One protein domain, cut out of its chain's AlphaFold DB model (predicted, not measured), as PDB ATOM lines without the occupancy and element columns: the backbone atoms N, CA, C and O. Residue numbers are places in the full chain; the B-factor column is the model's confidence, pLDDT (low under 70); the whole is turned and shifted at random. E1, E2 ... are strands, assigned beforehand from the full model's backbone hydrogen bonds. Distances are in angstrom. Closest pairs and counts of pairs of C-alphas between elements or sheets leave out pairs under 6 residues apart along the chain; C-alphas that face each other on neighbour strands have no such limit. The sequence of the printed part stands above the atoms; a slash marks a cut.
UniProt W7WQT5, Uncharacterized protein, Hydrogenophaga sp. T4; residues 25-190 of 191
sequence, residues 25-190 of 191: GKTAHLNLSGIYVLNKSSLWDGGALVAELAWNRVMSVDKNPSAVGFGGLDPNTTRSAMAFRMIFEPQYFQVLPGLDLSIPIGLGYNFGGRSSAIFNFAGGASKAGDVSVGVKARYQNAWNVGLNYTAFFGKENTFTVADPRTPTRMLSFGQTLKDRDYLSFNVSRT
ATOM      1  N   GLY A  25       4.961 -12.918 -53.798       91.25
ATOM      2  CA  GLY A  25       3.735 -13.010 -54.570       91.25
ATOM      3  C   GLY A  25       3.587 -11.887 -55.582       91.25
ATOM      4  O   GLY A  25       4.429 -10.995 -55.681       91.25
ATOM      5  N   LYS A  26       2.485 -11.933 -56.328       95.81
ATOM      6  CA  LYS A  26       2.117 -10.917 -57.318       95.81
ATOM      7  C   LYS A  26       1.092  -9.966 -56.726       95.81
ATOM      8  O   LYS A  26       0.138 -10.400 -56.076       95.81
ATOM      9  N   THR A  27       1.240  -8.676 -56.999       96.75
ATOM     10  CA  THR A  27       0.339  -7.632 -56.495       96.75
ATOM     11  C   THR A  27      -0.138  -6.735 -57.623       96.75
ATOM     12  O   THR A  27       0.655  -6.376 -58.489       96.75
ATOM     13  N   ALA A  28      -1.406  -6.342 -57.584       97.94
ATOM     14  CA  ALA A  28      -1.974  -5.311 -58.439       97.94
ATOM     15  C   ALA A  28      -2.158  -4.019 -57.637       97.94
ATOM     16  O   ALA A  28      -2.516  -4.066 -56.458       97.94
ATOM     17  N   HIS A  29      -1.930  -2.880 -58.286       97.94
ATOM     18  CA  HIS A  29      -2.076  -1.544 -57.707       97.94
ATOM     19  C   HIS A  29      -2.810  -0.655 -58.703       97.94
ATOM     20  O   HIS A  29      -2.586  -0.761 -59.909       97.94
ATOM     21  N   LEU A  30      -3.685   0.207 -58.201       97.94
ATOM     22  CA  LEU A  30      -4.405   1.205 -58.978       97.94
ATOM     23  C   LEU A  30      -4.414   2.514 -58.197       97.94
ATOM     24  O   LEU A  30      -4.680   2.516 -56.994       97.94
ATOM     25  N   ASN A  31      -4.141   3.610 -58.897       97.81
ATOM     26  CA  ASN A  31      -4.254   4.953 -58.358       97.81
ATOM     27  C   ASN A  31      -5.012   5.835 -59.353       97.81
ATOM     28  O   ASN A  31      -4.650   5.884 -60.528       97.81
ATOM     29  N   LEU A  32      -6.068   6.492 -58.887       98.31
ATOM     30  CA  LEU A  32      -6.876   7.419 -59.663       98.31
ATOM     31  C   LEU A  32      -6.838   8.788 -58.992       98.31
ATOM     32  O   LEU A  32      -7.358   8.946 -57.891       98.31
ATOM     33  N   SER A  33      -6.285   9.777 -59.687       98.19
ATOM     34  CA  SER A  33      -6.214  11.157 -59.206       98.19
ATOM     35  C   SER A  33      -7.051  12.078 -60.086       98.19
ATOM     36  O   SER A  33      -7.141  11.888 -61.300       98.19
ATOM     37  N   GLY A  34      -7.654  13.090 -59.474       98.31
ATOM     38  CA  GLY A  34      -8.463  14.092 -60.153       98.31
ATOM     39  C   GLY A  34      -8.270  15.473 -59.547       98.31
ATOM     40  O   GLY A  34      -8.004  15.618 -58.353       98.31
ATOM     41  N   ILE A  35      -8.420  16.490 -60.393       98.25
ATOM     42  CA  ILE A  35      -8.409  17.897 -60.001       98.25
ATOM     43  C   ILE A  35      -9.649  18.549 -60.599       98.25
ATOM     44  O   ILE A  35      -9.939  18.378 -61.782       98.25
ATOM     45  N   TYR A  36     -10.363  19.310 -59.783       98.19
ATOM     46  CA  TYR A  36     -11.475  20.145 -60.199       98.19
ATOM     47  C   TYR A  36     -11.198  21.590 -59.795       98.19
ATOM     48  O   TYR A  36     -10.980  21.881 -58.621       98.19
ATOM     49  N   VAL A  37     -11.194  22.492 -60.773       98.38
ATOM     50  CA  VAL A  37     -11.012  23.928 -60.537       98.38
ATOM     51  C   VAL A  37     -12.365  24.533 -60.184       98.38
ATOM     52  O   VAL A  37     -13.336  24.378 -60.925       98.38
ATOM     53  N   LEU A  38     -12.433  25.208 -59.039       97.94
ATOM     54  CA  LEU A  38     -13.643  25.865 -58.573       97.94
ATOM     55  C   LEU A  38     -13.818  27.186 -59.317       97.94
ATOM     56  O   LEU A  38     -12.957  28.063 -59.265       97.94
ATOM     57  N   ASN A  39     -14.970  27.341 -59.957       97.31
ATOM     58  CA  ASN A  39     -15.400  28.628 -60.485       97.31
ATOM     59  C   ASN A  39     -15.957  29.508 -59.358       97.31
ATOM     60  O   ASN A  39     -16.401  29.006 -58.318       97.31
ATOM     61  N   LYS A  40     -15.982  30.823 -59.601       97.31
ATOM     62  CA  LYS A  40     -16.618  31.799 -58.712       97.31
ATOM     63  C   LYS A  40     -18.074  31.418 -58.433       97.31
ATOM     64  O   LYS A  40     -18.825  31.070 -59.345       97.31
ATOM     65  N   SER A  41     -18.468  31.515 -57.170       96.06
ATOM     66  CA  SER A  41     -19.825  31.261 -56.682       96.06
ATOM     67  C   SER A  41     -20.212  32.300 -55.621       96.06
ATOM     68  O   SER A  41     -19.482  33.259 -55.385       96.06
ATOM     69  N   SER A  42     -21.361  32.121 -54.965       95.81
ATOM     70  CA  SER A  42     -21.734  32.921 -53.790       95.81
ATOM     71  C   SER A  42     -20.921  32.579 -52.534       95.81
ATOM     72  O   SER A  42     -20.955  33.341 -51.573       95.81
ATOM     73  N   LEU A  43     -20.219  31.442 -52.521       95.50
ATOM     74  CA  LEU A  43     -19.505  30.931 -51.350       95.50
ATOM     75  C   LEU A  43     -17.988  31.160 -51.404       95.50
ATOM     76  O   LEU A  43     -17.347  31.124 -50.358       95.50
ATOM     77  N   TRP A  44     -17.419  31.361 -52.596       97.81
ATOM     78  CA  TRP A  44     -15.980  31.537 -52.843       97.81
ATOM     79  C   TRP A  44     -15.736  32.212 -54.198       97.81
ATOM     80  O   TRP A  44     -16.561  32.111 -55.111       97.81
ATOM     81  N   ASP A  45     -14.573  32.842 -54.364       97.88
ATOM     82  CA  ASP A  45     -14.171  33.478 -55.625       97.88
ATOM     83  C   ASP A  45     -13.462  32.520 -56.591       97.88
ATOM     84  O   ASP A  45     -13.389  32.786 -57.789       97.88
ATOM     85  N   GLY A  46     -12.970  31.393 -56.082       97.94
ATOM     86  CA  GLY A  46     -12.316  30.348 -56.861       97.94
ATOM     87  C   GLY A  46     -11.739  29.261 -55.961       97.94
ATOM     88  O   GLY A  46     -12.171  29.098 -54.818       97.94
ATOM     89  N   GLY A  47     -10.758  28.520 -56.468       97.81
ATOM     90  CA  GLY A  47     -10.023  27.504 -55.715       97.81
ATOM     91  C   GLY A  47      -9.933  26.171 -56.447       97.81
ATOM     92  O   GLY A  47     -10.109  26.102 -57.665       97.81
ATOM     93  N   ALA A  48      -9.655  25.098 -55.711       98.38
ATOM     94  CA  ALA A  48      -9.542  23.763 -56.289       98.38
ATOM     95  C   ALA A  48      -9.966  22.656 -55.317       98.38
ATOM     96  O   ALA A  48      -9.834  22.777 -54.100       98.38
ATOM     97  N   LEU A  49     -10.432  21.549 -55.884       98.44
ATOM     98  CA  LEU A  49     -10.536  20.250 -55.233       98.44
ATOM     99  C   LEU A  49      -9.530  19.311 -55.898       98.44
ATOM    100  O   LEU A  49      -9.591  19.096 -57.105       98.44
ATOM    101  N   VAL A  50      -8.635  18.726 -55.112       98.56
ATOM    102  CA  VAL A  50      -7.727  17.659 -55.546       98.56
ATOM    103  C   VAL A  50      -8.093  16.400 -54.782       98.56
ATOM    104  O   VAL A  50      -8.308  16.460 -53.573       98.56
ATOM    105  N   ALA A  51      -8.179  15.267 -55.470       98.44
ATOM    106  CA  ALA A  51      -8.609  14.013 -54.876       98.44
ATOM    107  C   ALA A  51      -7.863  12.812 -55.472       98.44
ATOM    108  O   ALA A  51      -7.526  12.803 -56.654       98.44
ATOM    109  N   GLU A  52      -7.634  11.790 -54.653       98.25
ATOM    110  CA  GLU A  52      -6.933  10.560 -55.004       98.25
ATOM    111  C   GLU A  52      -7.644   9.347 -54.402       98.25
ATOM    112  O   GLU A  52      -7.966   9.334 -53.215       98.25
ATOM    113  N   LEU A  53      -7.851   8.309 -55.211       98.25
ATOM    114  CA  LEU A  53      -8.333   6.997 -54.802       98.25
ATOM    115  C   LEU A  53      -7.255   5.950 -55.098       98.25
ATOM    116  O   LEU A  53      -6.925   5.695 -56.255       98.25
ATOM    117  N   ALA A  54      -6.775   5.286 -54.053       98.12
ATOM    118  CA  ALA A  54      -5.791   4.222 -54.145       98.12
ATOM    119  C   ALA A  54      -6.421   2.862 -53.824       98.12
ATOM    120  O   ALA A  54      -7.210   2.720 -52.884       98.12
ATOM    121  N   TRP A  55      -6.018   1.834 -54.565       98.06
ATOM    122  CA  TRP A  55      -6.366   0.438 -54.318       98.06
ATOM    123  C   TRP A  55      -5.152  -0.455 -54.543       98.06
ATOM    124  O   TRP A  55      -4.378  -0.259 -55.479       98.06
ATOM    125  N   ASN A  56      -5.006  -1.486 -53.716       97.88
ATOM    126  CA  ASN A  56      -4.071  -2.566 -53.997       97.88
ATOM    127  C   ASN A  56      -4.655  -3.929 -53.653       97.88
ATOM    128  O   ASN A  56      -5.601  -4.045 -52.867       97.88
ATOM    129  N   ARG A  57      -4.072  -4.972 -54.250       97.06
ATOM    130  CA  ARG A  57      -4.450  -6.358 -53.993       97.06
ATOM    131  C   ARG A  57      -3.307  -7.342 -54.203       97.06
ATOM    132  O   ARG A  57      -2.610  -7.289 -55.209       97.06
ATOM    133  N   VAL A  58      -3.191  -8.320 -53.307       95.88
ATOM    134  CA  VAL A  58      -2.390  -9.534 -53.516       95.88
ATOM    135  C   VAL A  58      -3.149 -10.504 -54.425       95.88
ATOM    136  O   VAL A  58      -4.213 -11.026 -54.066       95.88
ATOM    137  N   MET A  59      -2.579 -10.759 -55.600       96.50
ATOM    138  CA  MET A  59      -3.124 -11.641 -56.634       96.50
ATOM    139  C   MET A  59      -2.790 -13.101 -56.325       96.50
ATOM    140  O   MET A  59      -3.690 -13.932 -56.202       96.50
ATOM    141  N   SER A  60      -1.512 -13.398 -56.093       94.12
ATOM    142  CA  SER A  60      -1.017 -14.729 -55.724       94.12
ATOM    143  C   SER A  60       0.106 -14.624 -54.699       94.12
ATOM    144  O   SER A  60       0.730 -13.572 -54.570       94.12
ATOM    145  N   VAL A  61       0.346 -15.712 -53.968       91.00
ATOM    146  CA  VAL A  61       1.508 -15.890 -53.091       91.00
ATOM    147  C   VAL A  61       2.206 -17.145 -53.588       91.00
ATOM    148  O   VAL A  61       1.683 -18.246 -53.438       91.00
ATOM    149  N   ASP A  62       3.333 -16.951 -54.256       90.25
ATOM    150  CA  ASP A  62       4.017 -17.979 -55.032       90.25
ATOM    151  C   ASP A  62       5.066 -18.718 -54.183       90.25
ATOM    152  O   ASP A  62       5.338 -19.892 -54.420       90.25
ATOM    153  N   LYS A  63       5.643 -18.056 -53.166       85.19
ATOM    154  CA  LYS A  63       6.602 -18.670 -52.231       85.19
ATOM    155  C   LYS A  63       6.205 -18.421 -50.782       85.19
ATOM    156  O   LYS A  63       5.826 -17.307 -50.430       85.19
ATOM    157  N   ASN A  64       6.343 -19.461 -49.959       78.94
ATOM    158  CA  ASN A  64       6.080 -19.475 -48.515       78.94
ATOM    159  C   ASN A  64       4.728 -18.873 -48.087       78.94
ATOM    160  O   ASN A  64       4.692 -18.001 -47.218       78.94
ATOM    161  N   PRO A  65       3.597 -19.344 -48.644       77.94
ATOM    162  CA  PRO A  65       2.274 -18.841 -48.267       77.94
ATOM    163  C   PRO A  65       1.907 -19.121 -46.802       77.94
ATOM    164  O   PRO A  65       1.030 -18.457 -46.261       77.94
ATOM    165  N   SER A  66       2.569 -20.091 -46.167       73.69
ATOM    166  CA  SER A  66       2.393 -20.464 -44.761       73.69
ATOM    167  C   SER A  66       3.396 -19.800 -43.813       73.69
ATOM    168  O   SER A  66       3.393 -20.119 -42.624       73.69
ATOM    169  N   ALA A  67       4.267 -18.908 -44.304       71.75
ATOM    170  CA  ALA A  67       5.176 -18.175 -43.431       71.75
ATOM    171  C   ALA A  67       4.373 -17.314 -42.446       71.75
ATOM    172  O   ALA A  67       3.527 -16.514 -42.849       71.75
ATOM    173  N   VAL A  68       4.667 -17.478 -41.158       66.69
ATOM    174  CA  VAL A  68       4.085 -16.731 -40.038       66.69
ATOM    175  C   VAL A  68       5.199 -16.019 -39.276       66.69
ATOM    176  O   VAL A  68       6.340 -16.477 -39.274       66.69
ATOM    177  N   GLY A  69       4.885 -14.896 -38.631       66.31
ATOM    178  CA  GLY A  69       5.883 -14.108 -37.910       66.31
ATOM    179  C   GLY A  69       6.779 -13.284 -38.838       66.31
ATOM    180  O   GLY A  69       6.317 -12.718 -39.828       66.31
ATOM    181  N   PHE A  70       8.068 -13.176 -38.511       66.69
ATOM    182  CA  PHE A  70       9.002 -12.307 -39.234       66.69
ATOM    183  C   PHE A  70       9.208 -12.793 -40.681       66.69
ATOM    184  O   PHE A  70       9.738 -13.877 -40.910       66.69
ATOM    185  N   GLY A  71       8.767 -11.993 -41.659       69.38
ATOM    186  CA  GLY A  71       8.776 -12.337 -43.088       69.38
ATOM    187  C   GLY A  71       7.487 -13.003 -43.596       69.38
ATOM    188  O   GLY A  71       7.267 -13.070 -44.806       69.38
ATOM    189  N   GLY A  72       6.607 -13.452 -42.701       76.25
ATOM    190  CA  GLY A  72       5.298 -13.996 -43.053       76.25
ATOM    191  C   GLY A  72       4.286 -12.934 -43.479       76.25
ATOM    192  O   GLY A  72       4.462 -11.743 -43.217       76.25
ATOM    193  N   LEU A  73       3.197 -13.370 -44.117       82.69
ATOM    194  CA  LEU A  73       2.040 -12.495 -44.301       82.69
ATOM    195  C   LEU A  73       1.370 -12.286 -42.948       82.69
ATOM    196  O   LEU A  73       1.005 -13.243 -42.267       82.69
ATOM    197  N   ASP A  74       1.196 -11.025 -42.573       87.88
ATOM    198  CA  ASP A  74       0.568 -10.689 -41.306       87.88
ATOM    199  C   ASP A  74      -0.900 -11.172 -41.284       87.88
ATOM    200  O   ASP A  74      -1.670 -10.844 -42.196       87.88
ATOM    201  N   PRO A  75      -1.322 -11.933 -40.259       87.38
ATOM    202  CA  PRO A  75      -2.645 -12.553 -40.222       87.38
ATOM    203  C   PRO A  75      -3.800 -11.555 -40.056       87.38
ATOM    204  O   PRO A  75      -4.948 -11.921 -40.310       87.38
ATOM    205  N   ASN A  76      -3.534 -10.307 -39.654       91.56
ATOM    206  CA  ASN A  76      -4.551  -9.258 -39.563       91.56
ATOM    207  C   ASN A  76      -4.782  -8.530 -40.888       91.56
ATOM    208  O   ASN A  76      -5.705  -7.710 -40.968       91.56
ATOM    209  N   THR A  77      -3.985  -8.810 -41.919       93.00
ATOM    210  CA  THR A  77      -4.157  -8.225 -43.252       93.00
ATOM    211  C   THR A  77      -5.329  -8.850 -44.012       93.00
ATOM    212  O   THR A  77      -5.774  -9.966 -43.758       93.00
ATOM    213  N   THR A  78      -5.832  -8.119 -45.000       95.25
ATOM    214  CA  THR A  78      -6.728  -8.617 -46.039       95.25
ATOM    215  C   THR A  78      -6.014  -8.604 -47.387       95.25
ATOM    216  O   THR A  78      -4.998  -7.939 -47.595       95.25
ATOM    217  N   ARG A  79      -6.552  -9.342 -48.362       94.62
ATOM    218  CA  ARG A  79      -5.946  -9.400 -49.700       94.62
ATOM    219  C   ARG A  79      -5.980  -8.082 -50.453       94.62
ATOM    220  O   ARG A  79      -5.121  -7.897 -51.300       94.62
ATOM    221  N   SER A  80      -6.947  -7.205 -50.194       96.88
ATOM    222  CA  SER A  80      -7.002  -5.876 -50.808       96.88
ATOM    223  C   SER A  80      -7.174  -4.775 -49.781       96.88
ATOM    224  O   SER A  80      -7.695  -5.024 -48.692       96.88
ATOM    225  N   ALA A  81      -6.788  -3.564 -50.164       97.94
ATOM    226  CA  ALA A  81      -7.055  -2.348 -49.416       97.94
ATOM    227  C   ALA A  81      -7.430  -1.188 -50.341       97.94
ATOM    228  O   ALA A  81      -7.054  -1.183 -51.513       97.94
ATOM    229  N   MET A  82      -8.176  -0.230 -49.793       98.12
ATOM    230  CA  MET A  82      -8.644   0.983 -50.455       98.12
ATOM    231  C   MET A  82      -8.528   2.175 -49.524       98.12
ATOM    232  O   MET A  82      -8.872   2.091 -48.340       98.12
ATOM    233  N   ALA A  83      -8.072   3.278 -50.093       98.19
ATOM    234  CA  ALA A  83      -7.913   4.537 -49.403       98.19
ATOM    235  C   ALA A  83      -8.268   5.682 -50.338       98.19
ATOM    236  O   ALA A  83      -8.068   5.589 -51.547       98.19
ATOM    237  N   PHE A  84      -8.778   6.760 -49.768       97.75
ATOM    238  CA  PHE A  84      -9.041   7.993 -50.486       97.75
ATOM    239  C   PHE A  84      -8.408   9.165 -49.742       97.75
ATOM    240  O   PHE A  84      -8.396   9.172 -48.510       97.75
ATOM    241  N   ARG A  85      -7.908  10.158 -50.475       98.12
ATOM    242  CA  ARG A  85      -7.469  11.431 -49.905       98.12
ATOM    243  C   ARG A  85      -7.924  12.595 -50.774       98.12
ATOM    244  O   ARG A  85      -7.896  12.500 -51.994       98.12
ATOM    245  N   MET A  86      -8.314  13.697 -50.150       98.50
ATOM    246  CA  MET A  86      -8.676  14.930 -50.837       98.50
ATOM    247  C   MET A  86      -8.189  16.171 -50.108       98.50
ATOM    248  O   MET A  86      -7.998  16.155 -48.892       98.50
ATOM    249  N   ILE A  87      -8.055  17.248 -50.874       98.56
ATOM    250  CA  ILE A  87      -7.874  18.615 -50.402       98.56
ATOM    251  C   ILE A  87      -8.867  19.493 -51.164       98.56
ATOM    252  O   ILE A  87      -8.795  19.601 -52.387       98.56
ATOM    253  N   PHE A  88      -9.793  20.106 -50.438       98.69
ATOM    254  CA  PHE A  88     -10.684  21.148 -50.930       98.69
ATOM    255  C   PHE A  88     -10.171  22.496 -50.427       98.69
ATOM    256  O   PHE A  88     -10.063  22.697 -49.222       98.69
ATOM    257  N   GLU A  89      -9.822  23.407 -51.330       98.69
ATOM    258  CA  GLU A  89      -9.237  24.706 -50.988       98.69
ATOM    259  C   GLU A  89      -9.967  25.832 -51.739       98.69
ATOM    260  O   GLU A  89      -9.510  26.263 -52.804       98.69
ATOM    261  N   PRO A  90     -11.123  26.303 -51.229       98.50
ATOM    262  CA  PRO A  90     -11.755  27.530 -51.697       98.50
ATOM    263  C   PRO A  90     -10.866  28.749 -51.427       98.50
ATOM    264  O   PRO A  90     -10.127  28.805 -50.438       98.50
ATOM    265  N   GLN A  91     -10.970  29.735 -52.314       98.38
ATOM    266  CA  GLN A  91     -10.203  30.976 -52.294       98.38
ATOM    267  C   GLN A  91     -11.124  32.200 -52.275       98.38
ATOM    268  O   GLN A  91     -12.188  32.204 -52.899       98.38
ATOM    269  N   TYR A  92     -10.671  33.237 -51.577       98.19
ATOM    270  CA  TYR A  92     -11.309  34.543 -51.438       98.19
ATOM    271  C   TYR A  92     -10.277  35.604 -51.798       98.19
ATOM    272  O   TYR A  92      -9.253  35.733 -51.118       98.19
ATOM    273  N   PHE A  93     -10.518  36.338 -52.877       96.94
ATOM    274  CA  PHE A  93      -9.541  37.296 -53.388       96.94
ATOM    275  C   PHE A  93      -9.839  38.694 -52.864       96.94
ATOM    276  O   PHE A  93     -10.996  39.099 -52.786       96.94
ATOM    277  N   GLN A  94      -8.787  39.446 -52.541       95.31
ATOM    278  CA  GLN A  94      -8.877  40.852 -52.141       95.31
ATOM    279  C   GLN A  94      -9.884  41.113 -51.009       95.31
ATOM    280  O   GLN A  94     -10.604  42.112 -51.024       95.31
ATOM    281  N   VAL A  95      -9.920  40.246 -49.992       96.56
ATOM    282  CA  VAL A  95     -10.788  40.450 -48.813       96.56
ATOM    283  C   VAL A  95     -10.438  41.740 -48.062       96.56
ATOM    284  O   VAL A  95     -11.288  42.344 -47.415       96.56
ATOM    285  N   LEU A  96      -9.177  42.165 -48.175       96.75
ATOM    286  CA  LEU A  96      -8.656  43.484 -47.830       96.75
ATOM    287  C   LEU A  96      -7.658  43.908 -48.921       96.75
ATOM    288  O   LEU A  96      -7.187  43.054 -49.679       96.75
ATOM    289  N   PRO A  97      -7.277  45.199 -49.003       96.94
ATOM    290  CA  PRO A  97      -6.285  45.657 -49.970       96.94
ATOM    291  C   PRO A  97      -4.985  44.843 -49.913       96.94
ATOM    292  O   PRO A  97      -4.236  44.894 -48.936       96.94
ATOM    293  N   GLY A  98      -4.732  44.081 -50.980       96.00
ATOM    294  CA  GLY A  98      -3.558  43.222 -51.121       96.00
ATOM    295  C   GLY A  98      -3.594  41.916 -50.323       96.00
ATOM    296  O   GLY A  98      -2.552  41.279 -50.242       96.00
ATOM    297  N   LEU A  99      -4.723  41.519 -49.727       98.00
ATOM    298  CA  LEU A  99      -4.857  40.281 -48.952       98.00
ATOM    299  C   LEU A  99      -5.803  39.290 -49.637       98.00
ATOM    300  O   LEU A  99      -6.993  39.571 -49.776       98.00
ATOM    301  N   ASP A 100      -5.284  38.103 -49.941       98.12
ATOM    302  CA  ASP A 100      -6.068  36.945 -50.373       98.12
ATOM    303  C   ASP A 100      -6.105  35.892 -49.260       98.12
ATOM    304  O   ASP A 100      -5.110  35.691 -48.554       98.12
ATOM    305  N   LEU A 101      -7.234  35.193 -49.124       98.19
ATOM    306  CA  LEU A 101      -7.403  34.088 -48.179       98.19
ATOM    307  C   LEU A 101      -7.738  32.782 -48.902       98.19
ATOM    308  O   LEU A 101      -8.462  32.773 -49.897       98.19
ATOM    309  N   SER A 102      -7.275  31.658 -48.363       98.31
ATOM    310  CA  SER A 102      -7.764  30.330 -48.740       98.31
ATOM    311  C   SER A 102      -8.015  29.461 -47.516       98.31
ATOM    312  O   SER A 102      -7.373  29.626 -46.477       98.31
ATOM    313  N   ILE A 103      -8.975  28.542 -47.626       98.50
ATOM    314  CA  ILE A 103      -9.373  27.650 -46.530       98.50
ATOM    315  C   ILE A 103      -9.079  26.207 -46.952       98.50
ATOM    316  O   ILE A 103      -9.948  25.562 -47.530       98.50
ATOM    317  N   PRO A 104      -7.861  25.679 -46.732       98.38
ATOM    318  CA  PRO A 104      -7.568  24.279 -47.021       98.38
ATOM    319  C   PRO A 104      -8.329  23.345 -46.071       98.38
ATOM    320  O   PRO A 104      -8.208  23.450 -44.850       98.38
ATOM    321  N   ILE A 105      -9.073  22.399 -46.639       98.69
ATOM    322  CA  ILE A 105      -9.749  21.309 -45.931       98.69
ATOM    323  C   ILE A 105      -9.250  19.987 -46.511       98.69
ATOM    324  O   ILE A 105      -9.537  19.658 -47.662       98.69
ATOM    325  N   GLY A 106      -8.495  19.229 -45.720       98.56
ATOM    326  CA  GLY A 106      -7.964  17.924 -46.103       98.56
ATOM    327  C   GLY A 106      -8.716  16.774 -45.439       98.56
ATOM    328  O   GLY A 106      -9.091  16.867 -44.273       98.56
ATOM    329  N   LEU A 107      -8.892  15.667 -46.156       98.50
ATOM    330  CA  LEU A 107      -9.407  14.408 -45.614       98.50
ATOM    331  C   LEU A 107      -8.626  13.244 -46.214       98.50
ATOM    332  O   LEU A 107      -8.603  13.097 -47.430       98.50
ATOM    333  N   GLY A 108      -8.040  12.392 -45.379       98.25
ATOM    334  CA  GLY A 108      -7.538  11.070 -45.743       98.25
ATOM    335  C   GLY A 108      -8.347   9.987 -45.040       98.25
ATOM    336  O   GLY A 108      -8.629  10.112 -43.850       98.25
ATOM    337  N   TYR A 109      -8.735   8.920 -45.742       98.12
ATOM    338  CA  TYR A 109      -9.510   7.830 -45.151       98.12
ATOM    339  C   TYR A 109      -9.232   6.461 -45.781       98.12
ATOM    340  O   TYR A 109      -9.439   6.244 -46.977       98.12
ATOM    341  N   ASN A 110      -8.857   5.498 -44.937       97.31
ATOM    342  CA  ASN A 110      -8.673   4.091 -45.288       97.31
ATOM    343  C   ASN A 110      -9.969   3.314 -45.071       97.31
ATOM    344  O   ASN A 110     -10.185   2.695 -44.027       97.31
ATOM    345  N   PHE A 111     -10.867   3.369 -46.048       96.12
ATOM    346  CA  PHE A 111     -12.226   2.852 -45.896       96.12
ATOM    347  C   PHE A 111     -12.362   1.351 -46.170       96.12
ATOM    348  O   PHE A 111     -13.328   0.734 -45.714       96.12
ATOM    349  N   GLY A 112     -11.423   0.748 -46.907       94.62
ATOM    350  CA  GLY A 112     -11.527  -0.641 -47.344       94.62
ATOM    351  C   GLY A 112     -10.305  -1.467 -46.974       94.62
ATOM    352  O   GLY A 112      -9.200  -1.168 -47.406       94.62
ATOM    353  N   GLY A 113     -10.510  -2.561 -46.240       96.25
ATOM    354  CA  GLY A 113      -9.479  -3.576 -46.008       96.25
ATOM    355  C   GLY A 113      -8.237  -3.099 -45.242       96.25
ATOM    356  O   GLY A 113      -8.237  -2.080 -44.550       96.25
ATOM    357  N   ARG A 114      -7.194  -3.926 -45.318       96.12
ATOM    358  CA  ARG A 114      -5.903  -3.860 -44.624       96.12
ATOM    359  C   ARG A 114      -4.864  -4.466 -45.557       96.12
ATOM    360  O   ARG A 114      -4.924  -5.662 -45.812       96.12
ATOM    361  N   SER A 115      -3.966  -3.684 -46.141       94.88
ATOM    362  CA  SER A 115      -3.142  -4.212 -47.234       94.88
ATOM    363  C   SER A 115      -2.138  -5.253 -46.735       94.88
ATOM    364  O   SER A 115      -1.360  -4.984 -45.827       94.88
ATOM    365  N   SER A 116      -2.128  -6.424 -47.372       91.81
ATOM    366  CA  SER A 116      -1.085  -7.452 -47.208       91.81
ATOM    367  C   SER A 116       0.166  -7.174 -48.043       91.81
ATOM    368  O   SER A 116       1.212  -7.757 -47.785       91.81
ATOM    369  N   ALA A 117       0.067  -6.290 -49.040       91.56
ATOM    370  CA  ALA A 117       1.175  -5.918 -49.916       91.56
ATOM    371  C   ALA A 117       1.962  -4.704 -49.393       91.56
ATOM    372  O   ALA A 117       3.168  -4.617 -49.598       91.56
ATOM    373  N   ILE A 118       1.279  -3.756 -48.740       91.31
ATOM    374  CA  ILE A 118       1.860  -2.498 -48.254       91.31
ATOM    375  C   ILE A 118       1.390  -2.267 -46.816       91.31
ATOM    376  O   ILE A 118       0.296  -1.758 -46.587       91.31
ATOM    377  N   PHE A 119       2.224  -2.602 -45.833       86.31
ATOM    378  CA  PHE A 119       1.834  -2.537 -44.419       86.31
ATOM    379  C   PHE A 119       1.399  -1.130 -43.958       86.31
ATOM    380  O   PHE A 119       0.514  -1.009 -43.118       86.31
ATOM    381  N   ASN A 120       1.980  -0.069 -44.533       89.75
ATOM    382  CA  ASN A 120       1.653   1.328 -44.222       89.75
ATOM    383  C   ASN A 120       0.766   1.993 -45.291       89.75
ATOM    384  O   ASN A 120       0.871   3.197 -45.536       89.75
ATOM    385  N   PHE A 121      -0.067   1.214 -45.987       93.88
ATOM    386  CA  PHE A 121      -0.939   1.731 -47.041       93.88
ATOM    387  C   PHE A 121      -1.789   2.899 -46.523       93.88
ATOM    388  O   PHE A 121      -2.561   2.725 -45.581       93.88
ATOM    389  N   ALA A 122      -1.577   4.086 -47.105       91.44
ATOM    390  CA  ALA A 122      -2.233   5.342 -46.736       91.44
ATOM    391  C   ALA A 122      -2.267   5.621 -45.212       91.44
ATOM    392  O   ALA A 122      -3.253   6.105 -44.663       91.44
ATOM    393  N   GLY A 123      -1.163   5.322 -44.515       90.00
ATOM    394  CA  GLY A 123      -1.011   5.545 -43.070       90.00
ATOM    395  C   GLY A 123      -1.250   4.303 -42.207       90.00
ATOM    396  O   GLY A 123      -1.159   4.383 -40.985       90.00
ATOM    397  N   GLY A 124      -1.558   3.152 -42.814       90.94
ATOM    398  CA  GLY A 124      -1.481   1.838 -42.163       90.94
ATOM    399  C   GLY A 124      -2.606   1.513 -41.175       90.94
ATOM    400  O   GLY A 124      -2.729   0.366 -40.754       90.94
ATOM    401  N   ALA A 125      -3.460   2.474 -40.827       94.69
ATOM    402  CA  ALA A 125      -4.647   2.246 -40.011       94.69
ATOM    403  C   ALA A 125      -5.870   1.923 -40.892       94.69
ATOM    404  O   ALA A 125      -6.020   2.478 -41.973       94.69
ATOM    405  N   SER A 126      -6.766   1.041 -40.449       96.62
ATOM    406  CA  SER A 126      -7.973   0.636 -41.192       96.62
ATOM    407  C   SER A 126      -9.219   1.253 -40.573       96.62
ATOM    408  O   SER A 126      -9.334   1.308 -39.348       96.62
ATOM    409  N   LYS A 127     -10.169   1.700 -41.407       97.12
ATOM    410  CA  LYS A 127     -11.325   2.511 -40.982       97.12
ATOM    411  C   LYS A 127     -10.876   3.703 -40.131       97.12
ATOM    412  O   LYS A 127     -11.435   3.994 -39.074       97.12
ATOM    413  N   ALA A 128      -9.817   4.350 -40.597       97.44
ATOM    414  CA  ALA A 128      -9.087   5.391 -39.899       97.44
ATOM    415  C   ALA A 128      -8.465   6.354 -40.910       97.44
ATOM    416  O   ALA A 128      -8.369   6.037 -42.101       97.44
ATOM    417  N   GLY A 129      -8.045   7.516 -40.430       97.44
ATOM    418  CA  GLY A 129      -7.477   8.551 -41.273       97.44
ATOM    419  C   GLY A 129      -7.217   9.846 -40.523       97.44
ATOM    420  O   GLY A 129      -7.081   9.850 -39.296       97.44
ATOM    421  N   ASP A 130      -7.157  10.926 -41.285       98.12
ATOM    422  CA  ASP A 130      -6.850  12.270 -40.820       98.12
ATOM    423  C   ASP A 130      -7.762  13.297 -41.495       98.12
ATOM    424  O   ASP A 130      -8.178  13.129 -42.642       98.12
ATOM    425  N   VAL A 131      -8.095  14.350 -40.757       98.44
ATOM    426  CA  VAL A 131      -8.789  15.531 -41.262       98.44
ATOM    427  C   VAL A 131      -7.961  16.758 -40.915       98.44
ATOM    428  O   VAL A 131      -7.375  16.832 -39.835       98.44
ATOM    429  N   SER A 132      -7.900  17.724 -41.822       98.62
ATOM    430  CA  SER A 132      -7.257  19.009 -41.565       98.62
ATOM    431  C   SER A 132      -8.135  20.160 -42.016       98.62
ATOM    432  O   SER A 132      -8.850  20.053 -43.010       98.62
ATOM    433  N   VAL A 133      -8.092  21.250 -41.257       98.69
ATOM    434  CA  VAL A 133      -8.748  22.513 -41.593       98.69
ATOM    435  C   VAL A 133      -7.776  23.634 -41.270       98.69
ATOM    436  O   VAL A 133      -7.229  23.700 -40.164       98.69
ATOM    437  N   GLY A 134      -7.574  24.529 -42.225       98.56
ATOM    438  CA  GLY A 134      -6.680  25.658 -42.054       98.56
ATOM    439  C   GLY A 134      -7.178  26.933 -42.704       98.56
ATOM    440  O   GLY A 134      -8.211  26.973 -43.367       98.56
ATOM    441  N   VAL A 135      -6.390  27.983 -42.512       98.50
ATOM    442  CA  VAL A 135      -6.522  29.275 -43.176       98.50
ATOM    443  C   VAL A 135      -5.137  29.668 -43.668       98.50
ATOM    444  O   VAL A 135      -4.169  29.642 -42.903       98.50
ATOM    445  N   LYS A 136      -5.036  30.030 -44.945       98.38
ATOM    446  CA  LYS A 136      -3.845  30.649 -45.525       98.38
ATOM    447  C   LYS A 136      -4.167  32.086 -45.895       98.38
ATOM    448  O   LYS A 136      -5.248  32.374 -46.398       98.38
ATOM    449  N   ALA A 137      -3.207  32.967 -45.666       98.31
ATOM    450  CA  ALA A 137      -3.258  34.369 -46.024       98.31
ATOM    451  C   ALA A 137      -2.059  34.705 -46.907       98.31
ATOM    452  O   ALA A 137      -0.914  34.412 -46.548       98.31
ATOM    453  N   ARG A 138      -2.319  35.339 -48.048       97.81
ATOM    454  CA  ARG A 138      -1.291  35.867 -48.941       97.81
ATOM    455  C   ARG A 138      -1.409  37.381 -48.993       97.81
ATOM    456  O   ARG A 138      -2.421  37.897 -49.451       97.81
ATOM    457  N   TYR A 139      -0.379  38.085 -48.529       97.56
ATOM    458  CA  TYR A 139      -0.369  39.546 -48.471       97.56
ATOM    459  C   TYR A 139       0.659  40.152 -49.432       97.56
ATOM    460  O   TYR A 139       1.838  39.788 -49.424       97.56
ATOM    461  N   GLN A 140       0.191  41.079 -50.270       95.44
ATOM    462  CA  GLN A 140       0.932  41.776 -51.327       95.44
ATOM    463  C   GLN A 140       1.731  40.835 -52.241       95.44
ATOM    464  O   GLN A 140       2.812  41.179 -52.708       95.44
ATOM    465  N   ASN A 141       1.241  39.610 -52.445       91.75
ATOM    466  CA  ASN A 141       1.944  38.527 -53.139       91.75
ATOM    467  C   ASN A 141       3.337  38.160 -52.601       91.75
ATOM    468  O   ASN A 141       3.977  37.292 -53.196       91.75
ATOM    469  N   ALA A 142       3.761  38.748 -51.482       95.75
ATOM    470  CA  ALA A 142       5.099  38.617 -50.929       95.75
ATOM    471  C   ALA A 142       5.113  37.826 -49.623       95.75
ATOM    472  O   ALA A 142       6.045  37.067 -49.395       95.75
ATOM    473  N   TRP A 143       4.097  37.987 -48.774       97.50
ATOM    474  CA  TRP A 143       3.977  37.287 -47.498       97.50
ATOM    475  C   TRP A 143       2.975  36.147 -47.607       97.50
ATOM    476  O   TRP A 143       1.849  36.366 -48.047       97.50
ATOM    477  N   ASN A 144       3.357  34.956 -47.152       97.81
ATOM    478  CA  ASN A 144       2.456  33.819 -46.998       97.81
ATOM    479  C   ASN A 144       2.410  33.438 -45.522       97.81
ATOM    480  O   ASN A 144       3.450  33.172 -44.922       97.81
ATOM    481  N   VAL A 145       1.214  33.400 -44.950       98.31
ATOM    482  CA  VAL A 145       0.958  32.993 -43.567       98.31
ATOM    483  C   VAL A 145      -0.034  31.842 -43.596       98.31
ATOM    484  O   VAL A 145      -0.995  31.878 -44.360       98.31
ATOM    485  N   GLY A 146       0.170  30.824 -42.770       98.38
ATOM    486  CA  GLY A 146      -0.748  29.698 -42.676       98.38
ATOM    487  C   GLY A 146      -0.928  29.218 -41.247       98.38
ATOM    488  O   GLY A 146       0.042  29.108 -40.498       98.38
ATOM    489  N   LEU A 147      -2.170  28.892 -40.903       98.69
ATOM    490  CA  LEU A 147      -2.551  28.207 -39.674       98.69
ATOM    491  C   LEU A 147      -3.362  26.965 -40.048       98.69
ATOM    492  O   LEU A 147      -4.309  27.074 -40.820       98.69
ATOM    493  N   ASN A 148      -3.006  25.792 -39.528       98.62
ATOM    494  CA  ASN A 148      -3.701  24.545 -39.850       98.62
ATOM    495  C   ASN A 148      -3.814  23.630 -38.632       98.62
ATOM    496  O   ASN A 148      -2.803  23.330 -37.992       98.62
ATOM    497  N   TYR A 149      -5.030  23.167 -38.363       98.62
ATOM    498  CA  TYR A 149      -5.335  22.134 -37.384       98.62
ATOM    499  C   TYR A 149      -5.472  20.782 -38.084       98.62
ATOM    500  O   TYR A 149      -6.176  20.682 -39.089       98.62
ATOM    501  N   THR A 150      -4.831  19.750 -37.544       98.69
ATOM    502  CA  THR A 150      -4.929  18.370 -38.030       98.69
ATOM    503  C   THR A 150      -5.405  17.472 -36.900       98.69
ATOM    504  O   THR A 150      -4.844  17.518 -35.805       98.69
ATOM    505  N   ALA A 151      -6.400  16.633 -37.187       98.50
ATOM    506  CA  ALA A 151      -6.920  15.637 -36.261       98.50
ATOM    507  C   ALA A 151      -6.940  14.234 -36.867       98.50
ATOM    508  O   ALA A 151      -7.233  14.053 -38.052       98.50
ATOM    509  N   PHE A 152      -6.693  13.227 -36.033       98.31
ATOM    510  CA  PHE A 152      -6.657  11.826 -36.433       98.31
ATOM    511  C   PHE A 152      -7.870  11.062 -35.896       98.31
ATOM    512  O   PHE A 152      -8.282  11.165 -34.736       98.31
ATOM    513  N   PHE A 153      -8.465  10.232 -36.749       97.88
ATOM    514  CA  PHE A 153      -9.648   9.446 -36.406       97.88
ATOM    515  C   PHE A 153      -9.478   7.965 -36.744       97.88
ATOM    516  O   PHE A 153      -8.577   7.567 -37.484       97.88
ATOM    517  N   GLY A 154     -10.358   7.145 -36.166       97.19
ATOM    518  CA  GLY A 154     -10.291   5.687 -36.203       97.19
ATOM    519  C   GLY A 154     -10.122   5.080 -34.812       97.19
ATOM    520  O   GLY A 154      -9.985   5.793 -33.817       97.19
ATOM    521  N   LYS A 155     -10.153   3.746 -34.742       97.12
ATOM    522  CA  LYS A 155      -9.953   3.010 -33.489       97.12
ATOM    523  C   LYS A 155      -8.504   3.152 -33.027       97.12
ATOM    524  O   LYS A 155      -7.607   2.718 -33.743       97.12
ATOM    525  N   GLU A 156      -8.296   3.699 -31.836       97.56
ATOM    526  CA  GLU A 156      -6.978   3.816 -31.210       97.56
ATOM    527  C   GLU A 156      -6.321   2.449 -31.009       97.56
ATOM    528  O   GLU A 156      -6.968   1.499 -30.552       97.56
ATOM    529  N   ASN A 157      -5.041   2.341 -31.368       96.62
ATOM    530  CA  ASN A 157      -4.202   1.210 -30.984       96.62
ATOM    531  C   ASN A 157      -2.718   1.525 -31.214       96.62
ATOM    532  O   ASN A 157      -2.368   2.416 -31.987       96.62
ATOM    533  N   THR A 158      -1.833   0.723 -30.628       94.25
ATOM    534  CA  THR A 158      -0.405   0.725 -30.971       94.25
ATOM    535  C   THR A 158      -0.183   0.158 -32.368       94.25
ATOM    536  O   THR A 158      -0.996  -0.620 -32.853       94.25
ATOM    537  N   PHE A 159       0.944   0.470 -33.016       91.62
ATOM    538  CA  PHE A 159       1.238  -0.000 -34.380       91.62
ATOM    539  C   PHE A 159       1.145  -1.532 -34.528       91.62
ATOM    540  O   PHE A 159       0.619  -2.055 -35.510       91.62
ATOM    541  N   THR A 160       1.600  -2.255 -33.504       92.56
ATOM    542  CA  THR A 160       1.515  -3.716 -33.428       92.56
ATOM    543  C   THR A 160       0.862  -4.176 -32.132       92.56
ATOM    544  O   THR A 160       0.896  -3.465 -31.129       92.56
ATOM    545  N   VAL A 161       0.311  -5.387 -32.142       92.06
ATOM    546  CA  VAL A 161      -0.201  -6.130 -30.982       92.06
ATOM    547  C   VAL A 161       0.479  -7.499 -30.904       92.06
ATOM    548  O   VAL A 161       1.122  -7.933 -31.861       92.06
ATOM    549  N   ALA A 162       0.396  -8.162 -29.750       89.88
ATOM    550  CA  ALA A 162       0.918  -9.517 -29.592       89.88
ATOM    551  C   ALA A 162       0.063 -10.523 -30.375       89.88
ATOM    552  O   ALA A 162      -1.165 -10.414 -30.387       89.88
ATOM    553  N   ASP A 163       0.710 -11.503 -31.003       84.06
ATOM    554  CA  ASP A 163       0.021 -12.659 -31.563       84.06
ATOM    555  C   ASP A 163      -0.375 -13.630 -30.437       84.06
ATOM    556  O   ASP A 163       0.492 -14.071 -29.688       84.06
ATOM    557  N   PRO A 164      -1.659 -14.001 -30.278       82.75
ATOM    558  CA  PRO A 164      -2.052 -14.989 -29.275       82.75
ATOM    559  C   PRO A 164      -1.582 -16.417 -29.604       82.75
ATOM    560  O   PRO A 164      -1.660 -17.292 -28.746       82.75
ATOM    561  N   ARG A 165      -1.141 -16.685 -30.841       78.44
ATOM    562  CA  ARG A 165      -0.760 -18.026 -31.325       78.44
ATOM    563  C   ARG A 165       0.746 -18.240 -31.380       78.44
ATOM    564  O   ARG A 165       1.193 -19.382 -31.458       78.44
ATOM    565  N   THR A 166       1.525 -17.164 -31.398       75.19
ATOM    566  CA  THR A 166       2.976 -17.204 -31.591       75.19
ATOM    567  C   THR A 166       3.648 -16.140 -30.721       75.19
ATOM    568  O   THR A 166       3.009 -15.167 -30.341       75.19
ATOM    569  N   PRO A 167       4.951 -16.239 -30.425       76.12
ATOM    570  CA  PRO A 167       5.670 -15.194 -29.690       76.12
ATOM    571  C   PRO A 167       5.942 -13.916 -30.512       76.12
ATOM    572  O   PRO A 167       6.825 -13.130 -30.166       76.12
ATOM    573  N   THR A 168       5.244 -13.713 -31.631       79.31
ATOM    574  CA  THR A 168       5.520 -12.628 -32.580       79.31
ATOM    575  C   THR A 168       4.528 -11.470 -32.447       79.31
ATOM    576  O   THR A 168       3.584 -11.496 -31.654       79.31
ATOM    577  N   ARG A 169       4.787 -10.388 -33.185       86.62
ATOM    578  CA  ARG A 169       3.942  -9.190 -33.241       86.62
ATOM    579  C   ARG A 169       3.178  -9.191 -34.561       86.62
ATOM    580  O   ARG A 169       3.757  -9.526 -35.589       86.62
ATOM    581  N   MET A 170       1.927  -8.749 -34.525       88.88
ATOM    582  CA  MET A 170       1.098  -8.515 -35.711       88.88
ATOM    583  C   MET A 170       0.649  -7.053 -35.773       88.88
ATOM    584  O   MET A 170       0.563  -6.377 -34.746       88.88
ATOM    585  N   LEU A 171       0.348  -6.555 -36.963       92.12
ATOM    586  CA  LEU A 171      -0.186  -5.223 -37.207       92.12
ATOM    587  C   LEU A 171      -1.565  -5.089 -36.567       92.12
ATOM    588  O   LEU A 171      -2.431  -5.950 -36.722       92.12
ATOM    589  N   SER A 172      -1.795  -3.990 -35.857       94.44
ATOM    590  CA  SER A 172      -3.099  -3.736 -35.234       94.44
ATOM    591  C   SER A 172      -4.108  -3.113 -36.202       94.44
ATOM    592  O   SER A 172      -5.319  -3.250 -36.008       94.44
ATOM    593  N   PHE A 173      -3.603  -2.397 -37.216       95.94
ATOM    594  CA  PHE A 173      -4.362  -1.485 -38.077       95.94
ATOM    595  C   PHE A 173      -5.181  -0.435 -37.304       95.94
ATOM    596  O   PHE A 173      -6.163   0.088 -37.833       95.94
ATOM    597  N   GLY A 174      -4.808  -0.141 -36.058       96.62
ATOM    598  CA  GLY A 174      -5.373   0.959 -35.286       96.62
ATOM    599  C   GLY A 174      -4.685   2.287 -35.588       96.62
ATOM    600  O   GLY A 174      -3.566   2.332 -36.098       96.62
ATOM    601  N   GLN A 175      -5.381   3.373 -35.272       97.31
ATOM    602  CA  GLN A 175      -4.874   4.730 -35.390       97.31
ATOM    603  C   GLN A 175      -3.856   4.988 -34.276       97.31
ATOM    604  O   GLN A 175      -4.225   5.089 -33.107       97.31
ATOM    605  N   THR A 176      -2.581   5.089 -34.653       96.38
ATOM    606  CA  THR A 176      -1.460   5.322 -33.722       96.38
ATOM    607  C   THR A 176      -1.279   6.790 -33.356       96.38
ATOM    608  O   THR A 176      -0.548   7.099 -32.422       96.38
ATOM    609  N   LEU A 177      -1.934   7.685 -34.098       96.81
ATOM    610  CA  LEU A 177      -1.863   9.132 -33.916       96.81
ATOM    611  C   LEU A 177      -3.128   9.692 -33.257       96.81
ATOM    612  O   LEU A 177      -3.367  10.891 -33.326       96.81
ATOM    613  N   LYS A 178      -3.968   8.836 -32.658       97.12
ATOM    614  CA  LYS A 178      -5.302   9.224 -32.178       97.12
ATOM    615  C   LYS A 178      -5.260  10.327 -31.115       97.12
ATOM    616  O   LYS A 178      -6.211  11.093 -31.001       97.12
ATOM    617  N   ASP A 179      -4.167  10.386 -30.367       96.38
ATOM    618  CA  ASP A 179      -3.854  11.332 -29.300       96.38
ATOM    619  C   ASP A 179      -2.882  12.442 -29.750       96.38
ATOM    620  O   ASP A 179      -2.362  13.184 -28.918       96.38
ATOM    621  N   ARG A 180      -2.604  12.557 -31.058       96.94
ATOM    622  CA  ARG A 180      -1.571  13.449 -31.618       96.94
ATOM    623  C   ARG A 180      -2.119  14.518 -32.551       96.94
ATOM    624  O   ARG A 180      -1.438  14.920 -33.494       96.94
ATOM    625  N   ASP A 181      -3.329  14.982 -32.283       98.12
ATOM    626  CA  ASP A 181      -3.887  16.153 -32.953       98.12
ATOM    627  C   ASP A 181      -2.982  17.375 -32.700       98.12
ATOM    628  O   ASP A 181      -2.415  17.533 -31.614       98.12
ATOM    629  N   TYR A 182      -2.801  18.236 -33.706       98.56
ATOM    630  CA  TYR A 182      -1.869  19.363 -33.601       98.56
ATOM    631  C   TYR A 182      -2.298  20.595 -34.394       98.56
ATOM    632  O   TYR A 182      -3.021  20.523 -35.389       98.56
ATOM    633  N   LEU A 183      -1.782  21.743 -33.953       98.38
ATOM    634  CA  LEU A 183      -1.864  23.026 -34.640       98.38
ATOM    635  C   LEU A 183      -0.495  23.365 -35.234       98.38
ATOM    636  O   LEU A 183       0.532  23.226 -34.572       98.38
ATOM    637  N   SER A 184      -0.479  23.820 -36.480       98.19
ATOM    638  CA  SER A 184       0.733  24.234 -37.184       98.19
ATOM    639  C   SER A 184       0.600  25.667 -37.679       98.19
ATOM    640  O   SER A 184      -0.448  26.056 -38.192       98.19
ATOM    641  N   PHE A 185       1.671  26.441 -37.521       98.44
ATOM    642  CA  PHE A 185       1.770  27.826 -37.966       98.44
ATOM    643  C   PHE A 185       3.007  27.985 -38.845       98.44
ATOM    644  O   PHE A 185       4.070  27.455 -38.518       98.44
ATOM    645  N   ASN A 186       2.878  28.698 -39.959       97.75
ATOM    646  CA  ASN A 186       3.996  28.995 -40.847       97.75
ATOM    647  C   ASN A 186       3.905  30.417 -41.402       97.75
ATOM    648  O   ASN A 186       2.814  30.939 -41.626       97.75
ATOM    649  N   VAL A 187       5.073  31.019 -41.636       98.00
ATOM    650  CA  VAL A 187       5.229  32.319 -42.294       98.00
ATOM    651  C   VAL A 187       6.402  32.230 -43.258       98.00
ATOM    652  O   VAL A 187       7.474  31.755 -42.890       98.00
ATOM    653  N   SER A 188       6.216  32.705 -44.485       97.44
ATOM    654  CA  SER A 188       7.295  32.881 -45.457       97.44
ATOM    655  C   SER A 188       7.158  34.212 -46.188       97.44
ATOM    656  O   SER A 188       6.060  34.765 -46.296       97.44
ATOM    657  N   ARG A 189       8.283  34.728 -46.690       96.56
ATOM    658  CA  ARG A 189       8.331  35.938 -47.509       96.56
ATOM    659  C   ARG A 189       9.221  35.718 -48.731       96.56
ATOM    660  O   ARG A 189      10.313  35.177 -48.583       96.56
ATOM    661  N   THR A 190       8.776  36.138 -49.909       91.56
ATOM    662  CA  THR A 190       9.605  36.153 -51.126       91.56
ATOM    663  C   THR A 190      10.495  37.401 -51.168       91.56
ATOM    664  O   THR A 190      10.076  38.465 -50.700       91.56
TER     665      THR A 190
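Overview. This is residues 25 to 190 of the 191 residues of an uncharacterized protein of Hydrogenophaga sp. T4 (UniProt W7WQT5). One long, open, twisted sheet of eight strands, E1 to E7 and E10, makes a wall whose long strands run along the length of a rod. The sheet does not close on itself, E1 at one edge staying apart from E10 at the other; the link of residues 64 to 79 and the small hairpin of E8 and E9 lie toward the end where E1 begins. The printed part has 166 residues with no named helix and ten strands, in chain order E1 to E10; the class is all strand, and neighbours in the branched sheet are antiparallel. The whole is loose, with a radius of gyration of the C-alphas of 20.6 A, and spans 67 by 30 by 29 A.

Along the chain. E1, residues 25 to 38, begins at C-alpha 25 (3.735, -13.010, -54.570) and is 42.8 A long. E2, residues 46 to 63, is 52.7 A long and bends by 51 degrees at residue 60. E3, residues 80 to 96, is 49.5 A long and bends by 50 degrees at residue 93. E4, residues 99 to 102, runs on into E5, residues 105 to 113, at 13 degrees. E6, residues 129 to 139, is 32.6 A long, and E7, residues 143 to 153, 32.9 A. E8 is residues 160 to 162 and E9 residues 169 to 171. E10, residues 182 to 189, ends at C-alpha 189 (8.331, 35.938, -47.509).

Arrangement. In the branched sheet, E3 and E6 have three neighbours each. E2 lies on one side of E3, forming a hairpin with it, with N 52 and O 85 2.8 A apart. On the other side of E3 lie E5, beside residues 80 to 88, with N 86 and O 107 at 2.8 A, and E4, beside residues 90 to 96, with N 92 and O 101 at 2.8 A; E3 and E4 form a hairpin. E4 and E5 lie on one side of E6, with N 102 and O 136 at 2.9 A and N 108 and O 130 at 2.8 A; E5 and E6 form a hairpin. E7 lies on the other side of E6 in another hairpin, with N 135 and O 147 at 2.8 A. The edge strands are E1, in a hairpin with E2, where N 30 and O 55 are 2.8 A apart, and E10, beside E7, where N 146 and O 186 are 2.9 A apart. E1 to E4 make one meander, each strand the antiparallel neighbour of the one before, and E5 to E7 another. In the hairpin of E8 and E9, N 161 and O 170 are 2.8 A apart.

Size, cuts and confidence. The C-alphas farthest apart, those of Ser 66 and Pro 97, are 66.9 A apart. The printed part has no cut. The links E2 to E3 and E5 to E6 are long. The mean pLDDT of the printed part is 94.2; residues 68 to 71 are under 70.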